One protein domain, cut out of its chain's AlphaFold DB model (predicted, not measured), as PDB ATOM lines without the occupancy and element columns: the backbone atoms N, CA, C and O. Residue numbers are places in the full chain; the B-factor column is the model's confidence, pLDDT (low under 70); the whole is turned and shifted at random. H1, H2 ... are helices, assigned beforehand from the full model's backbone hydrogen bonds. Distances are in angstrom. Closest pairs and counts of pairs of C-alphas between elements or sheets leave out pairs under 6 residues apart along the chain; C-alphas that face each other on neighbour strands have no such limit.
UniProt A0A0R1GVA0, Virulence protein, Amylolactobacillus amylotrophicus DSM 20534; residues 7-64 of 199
ATOM      1  N   ASP A   7     160.223 143.693  91.247       82.06
ATOM      2  CA  ASP A   7     161.084 144.075  92.371       82.06
ATOM      3  C   ASP A   7     160.981 145.572  92.669       82.06
ATOM      4  O   ASP A   7     160.966 145.982  93.833       82.06
ATOM      5  N   ALA A   8     160.844 146.396  91.628       82.19
ATOM      6  CA  ALA A   8     160.603 147.826  91.764       82.19
ATOM      7  C   ALA A   8     159.223 148.104  92.379       82.19
ATOM      8  O   ALA A   8     159.125 148.919  93.296       82.19
ATOM      9  N   ILE A   9     158.170 147.404  91.939       82.75
ATOM     10  CA  ILE A   9     156.818 147.529  92.512       82.75
ATOM     11  C   ILE A   9     156.818 147.138  93.992       82.75
ATOM     12  O   ILE A   9     156.296 147.890  94.813       82.75
ATOM     13  N   ILE A  10     157.433 146.008  94.348       84.50
ATOM     14  CA  ILE A  10     157.537 145.547  95.738       84.50
ATOM     15  C   ILE A  10     158.326 146.570  96.565       84.50
ATOM     16  O   ILE A  10     157.862 147.022  97.613       84.50
ATOM     17  N   SER A  11     159.490 146.997  96.073       82.88
ATOM     18  CA  SER A  11     160.367 147.936  96.780       82.88
ATOM     19  C   SER A  11     159.700 149.286  97.034       82.88
ATOM     20  O   SER A  11     159.814 149.830  98.132       82.88
ATOM     21  N   VAL A  12     158.997 149.834  96.040       83.00
ATOM     22  CA  VAL A  12     158.287 151.113  96.167       83.00
ATOM     23  C   VAL A  12     157.036 150.941  97.028       83.00
ATOM     24  O   VAL A  12     156.834 151.718  97.958       83.00
ATOM     25  N   GLY A  13     156.238 149.900  96.781       82.69
ATOM     26  CA  GLY A  13     154.960 149.648  97.450       82.69
ATOM     27  C   GLY A  13     155.064 149.478  98.966       82.69
ATOM     28  O   GLY A  13     154.139 149.853  99.683       82.69
ATOM     29  N   TYR A  14     156.197 148.989  99.477       86.44
ATOM     30  CA  TYR A  14     156.444 148.913 100.923       86.44
ATOM     31  C   TYR A  14     157.056 150.182 101.532       86.44
ATOM     32  O   TYR A  14     156.956 150.367 102.746       86.44
ATOM     33  N   ARG A  15     157.691 151.048 100.733       85.25
ATOM     34  CA  ARG A  15     158.489 152.185 101.232       85.25
ATOM     35  C   ARG A  15     157.792 153.538 101.130       85.25
ATOM     36  O   ARG A  15     158.105 154.422 101.923       85.25
ATOM     37  N   VAL A  16     156.886 153.730 100.172       87.31
ATOM     38  CA  VAL A  16     156.246 155.038  99.946       87.31
ATOM     39  C   VAL A  16     154.916 155.166 100.686       87.31
ATOM     40  O   VAL A  16     154.167 154.205 100.839       87.31
ATOM     41  N   ASN A  17     154.593 156.383 101.123       82.56
ATOM     42  CA  ASN A  17     153.325 156.699 101.781       82.56
ATOM     43  C   ASN A  17     152.334 157.317 100.788       82.56
ATOM     44  O   ASN A  17     152.053 158.510 100.829       82.56
ATOM     45  N   SER A  18     151.811 156.487  99.885       90.19
ATOM     46  CA  SER A  18     150.696 156.843  98.999       90.19
ATOM     47  C   SER A  18     149.453 155.995  99.289       90.19
ATOM     48  O   SER A  18     149.519 154.964  99.971       90.19
ATOM     49  N   ILE A  19     148.303 156.416  98.752       89.88
ATOM     50  CA  ILE A  19     147.057 155.635  98.815       89.88
ATOM     51  C   ILE A  19     147.268 154.281  98.121       89.88
ATOM     52  O   ILE A  19     146.942 153.239  98.682       89.88
ATOM     53  N   GLN A  20     147.922 154.277  96.956       87.75
ATOM     54  CA  GLN A  20     148.230 153.066  96.194       87.75
ATOM     55  C   GLN A  20     149.163 152.117  96.962       87.75
ATOM     56  O   GLN A  20     148.943 150.910  96.965       87.75
ATOM     57  N   ALA A  21     150.173 152.646  97.662       89.00
ATOM     58  CA  ALA A  21     151.064 151.842  98.499       89.00
ATOM     59  C   ALA A  21     150.348 151.268  99.730       89.00
ATOM     60  O   ALA A  21     150.656 150.171 100.194       89.00
ATOM     61  N   THR A  22     149.357 151.982 100.264       88.88
ATOM     62  CA  THR A  22     148.501 151.464 101.338       88.88
ATOM     63  C   THR A  22     147.635 150.301 100.854       88.88
ATOM     64  O   THR A  22     147.597 149.268 101.520       88.88
ATOM     65  N   GLU A  23     147.010 150.415  99.682       90.06
ATOM     66  CA  GLU A  23     146.235 149.315  99.088       90.06
ATOM     67  C   GLU A  23     147.118 148.113  98.729       90.06
ATOM     68  O   GLU A  23     146.772 146.978  99.060       90.06
ATOM     69  N   PHE A  24     148.310 148.347  98.172       91.69
ATOM     70  CA  PHE A  24     149.291 147.287  97.932       91.69
ATOM     71  C   PHE A  24     149.676 146.562  99.224       91.69
ATOM     72  O   PHE A  24     149.675 145.336  99.258       91.69
ATOM     73  N   ARG A  25     149.960 147.288 100.314       91.88
ATOM     74  CA  ARG A  25     150.311 146.670 101.605       91.88
ATOM     75  C   ARG A  25     149.162 145.855 102.190       91.88
ATOM     76  O   ARG A  25     149.418 144.779 102.729       91.88
ATOM     77  N   LYS A  26     147.913 146.321 102.071       90.75
ATOM     78  CA  LYS A  26     146.729 145.545 102.479       90.75
ATOM     79  C   LYS A  26     146.618 144.253 101.675       90.75
ATOM     80  O   LYS A  26     146.466 143.187 102.269       90.75
ATOM     81  N   TRP A  27     146.740 144.347 100.350       92.25
ATOM     82  CA  TRP A  27     146.728 143.191  99.456       92.25
ATOM     83  C   TRP A  27     147.857 142.213  99.794       92.25
ATOM     84  O   TRP A  27     147.584 141.060 100.108       92.25
ATOM     85  N   ALA A  28     149.104 142.680  99.856       92.12
ATOM     86  CA  ALA A  28     150.267 141.837 100.113       92.12
ATOM     87  C   ALA A  28     150.205 141.176 101.497       92.12
ATOM     88  O   ALA A  28     150.505 139.993 101.630       92.12
ATOM     89  N   THR A  29     149.753 141.902 102.524       92.31
ATOM     90  CA  THR A  29     149.545 141.334 103.868       92.31
ATOM     91  C   THR A  29     148.469 140.251 103.850       92.31
ATOM     92  O   THR A  29     148.665 139.195 104.444       92.31
ATOM     93  N   LYS A  30     147.349 140.469 103.144       93.00
ATOM     94  CA  LYS A  30     146.303 139.449 102.979       93.00
ATOM     95  C   LYS A  30     146.859 138.205 102.281       93.00
ATOM     96  O   LYS A  30     146.687 137.107 102.799       93.00
ATOM     97  N   THR A  31     147.560 138.388 101.166       92.25
ATOM     98  CA  THR A  31     148.173 137.312 100.377       92.25
ATOM     99  C   THR A  31     149.190 136.508 101.190       92.25
ATOM    100  O   THR A  31     149.141 135.281 101.198       92.25
ATOM    101  N   LEU A  32     150.085 137.178 101.919       92.56
ATOM    102  CA  LEU A  32     151.078 136.513 102.766       92.56
ATOM    103  C   LEU A  32     150.422 135.777 103.935       92.56
ATOM    104  O   LEU A  32     150.789 134.640 104.209       92.56
ATOM    105  N   ASN A  33     149.436 136.381 104.602       93.94
ATOM    106  CA  ASN A  33     148.697 135.712 105.674       93.94
ATOM    107  C   ASN A  33     147.975 134.463 105.167       93.94
ATOM    108  O   ASN A  33     148.023 133.421 105.816       93.94
ATOM    109  N   GLU A  34     147.338 134.547 104.003       93.69
ATOM    110  CA  GLU A  34     146.692 133.401 103.376       93.69
ATOM    111  C   GLU A  34     147.695 132.283 103.077       93.69
ATOM    112  O   GLU A  34     147.457 131.140 103.467       93.69
ATOM    113  N   TYR A  35     148.849 132.618 102.492       93.12
ATOM    114  CA  TYR A  35     149.917 131.650 102.256       93.12
ATOM    115  C   TYR A  35     150.434 131.022 103.555       93.12
ATOM    116  O   TYR A  35     150.596 129.809 103.624       93.12
ATOM    117  N   MET A  36     150.660 131.817 104.603       91.75
ATOM    118  CA  MET A  36     151.165 131.317 105.886       91.75
ATOM    119  C   MET A  36     150.180 130.374 106.586       91.75
ATOM    120  O   MET A  36     150.611 129.441 107.257       91.75
ATOM    121  N   ILE A  37     148.871 130.604 106.441       90.00
ATOM    122  CA  ILE A  37     147.831 129.787 107.083       90.00
ATOM    123  C   ILE A  37     147.503 128.544 106.248       90.00
ATOM    124  O   ILE A  37     147.415 127.444 106.791       90.00
ATOM    125  N   LYS A  38     147.286 128.706 104.936       89.00
ATOM    126  CA  LYS A  38     146.791 127.638 104.049       89.00
ATOM    127  C   LYS A  38     147.905 126.887 103.316       89.00
ATOM    128  O   LYS A  38     147.691 125.756 102.886       89.00
ATOM    129  N   GLY A  39     149.074 127.503 103.145       87.19
ATOM    130  CA  GLY A  39     150.191 126.977 102.354       87.19
ATOM    131  C   GLY A  39     150.103 127.253 100.847       87.19
ATOM    132  O   GLY A  39     150.971 126.800 100.103       87.19
ATOM    133  N   PHE A  40     149.079 127.974 100.377       89.38
ATOM    134  CA  PHE A  40     148.886 128.331  98.967       89.38
ATOM    135  C   PHE A  40     148.079 129.633  98.821       89.38
ATOM    136  O   PHE A  40     147.392 130.045  99.753       89.38
ATOM    137  N   VAL A  41     148.166 130.265  97.648       90.75
ATOM    138  CA  VAL A  41     147.357 131.429  97.242       90.75
ATOM    139  C   VAL A  41     146.891 131.193  95.810       90.75
ATOM    140  O   VAL A  41     147.707 130.825  94.966       90.75
ATOM    141  N   LEU A  42     145.605 131.421  95.536       86.31
ATOM    142  CA  LEU A  42     145.017 131.332  94.199       86.31
ATOM    143  C   LEU A  42     144.194 132.586  93.894       86.31
ATOM    144  O   LEU A  42     143.596 133.185  94.786       86.31
ATOM    145  N   ASP A  43     144.186 132.984  92.625       84.38
ATOM    146  CA  ASP A  43     143.316 134.040  92.105       84.38
ATOM    147  C   ASP A  43     142.130 133.383  91.386       84.38
ATOM    148  O   ASP A  43     142.178 133.113  90.183       84.38
ATOM    149  N   ASP A  44     141.091 133.057  92.159       82.81
ATOM    150  CA  ASP A  44     139.939 132.277  91.691       82.81
ATOM    151  C   ASP A  44     139.193 132.957  90.539       82.81
ATOM    152  O   ASP A  44     138.745 132.293  89.605       82.81
ATOM    153  N   GLU A  45     139.063 134.284  90.584       78.88
ATOM    154  CA  GLU A  45     138.363 135.044  89.546       78.88
ATOM    155  C   GLU A  45     139.133 135.000  88.230       78.88
ATOM    156  O   GLU A  45     138.551 134.740  87.173       78.88
ATOM    157  N   ARG A  46     140.458 135.161  88.285       74.69
ATOM    158  CA  ARG A  46     141.297 135.073  87.089       74.69
ATOM    159  C   ARG A  46     141.344 133.657  86.511       74.69
ATOM    160  O   ARG A  46     141.379 133.512  85.290       74.69
ATOM    161  N   LEU A  47     141.304 132.631  87.366       75.88
ATOM    162  CA  LEU A  47     141.214 131.225  86.961       75.88
ATOM    163  C   LEU A  47     139.881 130.908  86.263       75.88
ATOM    164  O   LEU A  47     139.885 130.288  85.204       75.88
ATOM    165  N   LYS A  48     138.748 131.370  86.809       74.50
ATOM    166  CA  LYS A  48     137.407 131.133  86.237       74.50
ATOM    167  C   LYS A  48     137.175 131.860  84.917       74.50
ATOM    168  O   LYS A  48     136.503 131.333  84.038       74.50
ATOM    169  N   GLN A  49     137.693 133.080  84.787       72.62
ATOM    170  CA  GLN A  49     137.444 133.926  83.617       72.62
ATOM    171  C   GLN A  49     138.289 133.536  82.397       72.62
ATOM    172  O   GLN A  49     138.093 134.117  81.334       72.62
ATOM    173  N   GLY A  50     139.218 132.575  82.532       61.94
ATOM    174  CA  GLY A  50     140.028 132.085  81.415       61.94
ATOM    175  C   GLY A  50     140.729 133.229  80.686       61.94
ATOM    176  O   GLY A  50     140.611 133.361  79.472       61.94
ATOM    177  N   SER A  51     141.373 134.138  81.427       54.75
ATOM    178  CA  SER A  51     142.002 135.301  80.798       54.75
ATOM    179  C   SER A  51     143.051 134.836  79.783       54.75
ATOM    180  O   SER A  51     143.894 134.019  80.143       54.75
ATOM    181  N   ASN A  52     143.103 135.436  78.587       56.44
ATOM    182  CA  ASN A  52     144.183 135.259  77.589       56.44
ATOM    183  C   ASN A  52     145.611 135.538  78.139       56.44
ATOM    184  O   ASN A  52     146.588 135.477  77.401       56.44
ATOM    185  N   LEU A  53     145.725 135.920  79.416       54.53
ATOM    186  CA  LEU A  53     146.950 136.171  80.171       54.53
ATOM    187  C   LEU A  53     147.426 134.954  80.984       54.53
ATOM    188  O   LEU A  53     148.531 134.995  81.520       54.53
ATOM    189  N   LEU A  54     146.589 133.930  81.168       56.59
ATOM    190  CA  LEU A  54     146.980 132.639  81.724       56.59
ATOM    191  C   LEU A  54     147.084 131.684  80.537       56.59
ATOM    192  O   LEU A  54     146.070 131.333  79.939       56.59
ATOM    193  N   ASN A  55     148.306 131.308  80.158       61.06
ATOM    194  CA  ASN A  55     148.497 130.246  79.171       61.06
ATOM    195  C   ASN A  55     147.755 128.989  79.657       61.06
ATOM    196  O   ASN A  55     147.736 128.740  80.865       61.06
ATOM    197  N   GLN A  56     147.166 128.206  78.741       61.31
ATOM    198  CA  GLN A  56     146.548 126.907  79.065       61.31
ATOM    199  C   GLN A  56     147.471 126.057  79.963       61.31
ATOM    200  O   GLN A  56     147.014 125.488  80.951       61.31
ATOM    201  N   ASP A  57     148.781 126.155  79.722       67.31
ATOM    202  CA  ASP A  57     149.859 125.563  80.517       67.31
ATOM    203  C   ASP A  57     149.765 125.819  82.034       67.31
ATOM    204  O   ASP A  57     150.075 124.929  82.816       67.31
ATOM    205  N   TYR A  58     149.333 127.005  82.492       72.19
ATOM    206  CA  TYR A  58     149.256 127.308  83.930       72.19
ATOM    207  C   TYR A  58     148.103 126.573  84.617       72.19
ATOM    208  O   TYR A  58     148.241 126.109  85.749       72.19
ATOM    209  N   PHE A  59     146.949 126.484  83.949       74.31
ATOM    210  CA  PHE A  59     145.820 125.730  84.483       74.31
ATOM    211  C   PHE A  59     146.144 124.236  84.516       74.31
ATOM    212  O   PHE A  59     145.879 123.576  85.520       74.31
ATOM    213  N   ASP A  60     146.785 123.731  83.461       75.38
ATOM    214  CA  ASP A  60     147.235 122.343  83.389       75.38
ATOM    215  C   ASP A  60     148.299 122.032  84.456       75.38
ATOM    216  O   ASP A  60     148.181 121.016  85.144       75.38
ATOM    217  N   GLU A  61     149.268 122.927  84.694       78.81
ATOM    218  CA  GLU A  61     150.256 122.790  85.778       78.81
ATOM    219  C   GLU A  61     149.583 122.798  87.158       78.81
ATOM    220  O   GLU A  61     149.916 121.987  88.026       78.81
ATOM    221  N   LEU A  62     148.622 123.700  87.386       79.94
ATOM    222  CA  LEU A  62     147.880 123.756  88.645       79.94
ATOM    223  C   LEU A  62     147.100 122.457  88.874       79.94
ATOM    224  O   LEU A  62     147.134 121.906  89.976       79.94
ATOM    225  N   LEU A  63     146.428 121.954  87.840       78.00
ATOM    226  CA  LEU A  63     145.683 120.702  87.891       78.00
ATOM    227  C   LEU A  63     146.609 119.512  88.164       78.00
ATOM    228  O   LEU A  63     146.279 118.660  88.990       78.00
ATOM    229  N   GLU A  64     147.776 119.459  87.523       76.56
ATOM    230  CA  GLU A  64     148.801 118.441  87.771       76.56
ATOM    231  C   GLU A  64     149.360 118.542  89.196       76.56
ATOM    232  O   GLU A  64     149.462 117.529  89.885       76.56
TER     233      GLU A  64
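Overview. This is residues 7 to 64 of the 199 residues of the protein "Virulence protein" of Amylolactobacillus amylotrophicus DSM 20534 (UniProt A0A0R1GVA0). Picture a loose, open arch of helices: the long helix H2 makes one limb, with H1 set crosswise near its residues 20 to 25, and after residue 38 the backbone turns away to two short helices, H3 and H4, which make a small separate group. The printed part has 58 residues with four named helices, H1, H2, H3 and H4 in that order, and no named strand; its class is all helix. It is loose, with a radius of gyration of the C-alphas of 14.3 A, and spans 39 by 28 by 19 A.

Arrangement. Start with H1, residues 7 to 15, and go on to H2, residues 19 to 38. They touch, and you find their closest C-alphas at Gly 13 and Ala 21, 4.6 A apart. Their lines stand about perpendicular, at 75 degrees, and H2 touches H1 with residues 20 to 25 alone. Further along come H3, residues 44 to 48, and H4, residues 56 to 64. These two are close but not clearly touching; their closest C-alphas, of Leu 47 and Phe 59, are 7.6 A apart. H2 is apart from both H3 and H4, and H1 is apart from both as well. In H2, H3 and H4 every O i to N i+4 pair is within hydrogen-bond range; in H1, 4 of 5 are.

Along the chain. Find C-alpha 7 at (161.084, 144.075, 92.371), where H1 begins; it is 12.3 A long. H2 runs 28.5 A from C-alpha 19 at (147.057, 155.635, 98.815). H3 measures 6.1 A, and H4, 12.4 A, ends at C-alpha 64 at (148.801, 118.441, 87.771).

Size, cuts and confidence. The C-alphas farthest apart are those of Asn 17 and Glu 64, 41.0 A. The printed part has no cut. The links from H1 to H2 and from H2 to H3 are tight, and the one from H3 to H4 is short. The mean pLDDT of the printed part is 81.8; look for low confidence, under 70, at residues 50 to 57.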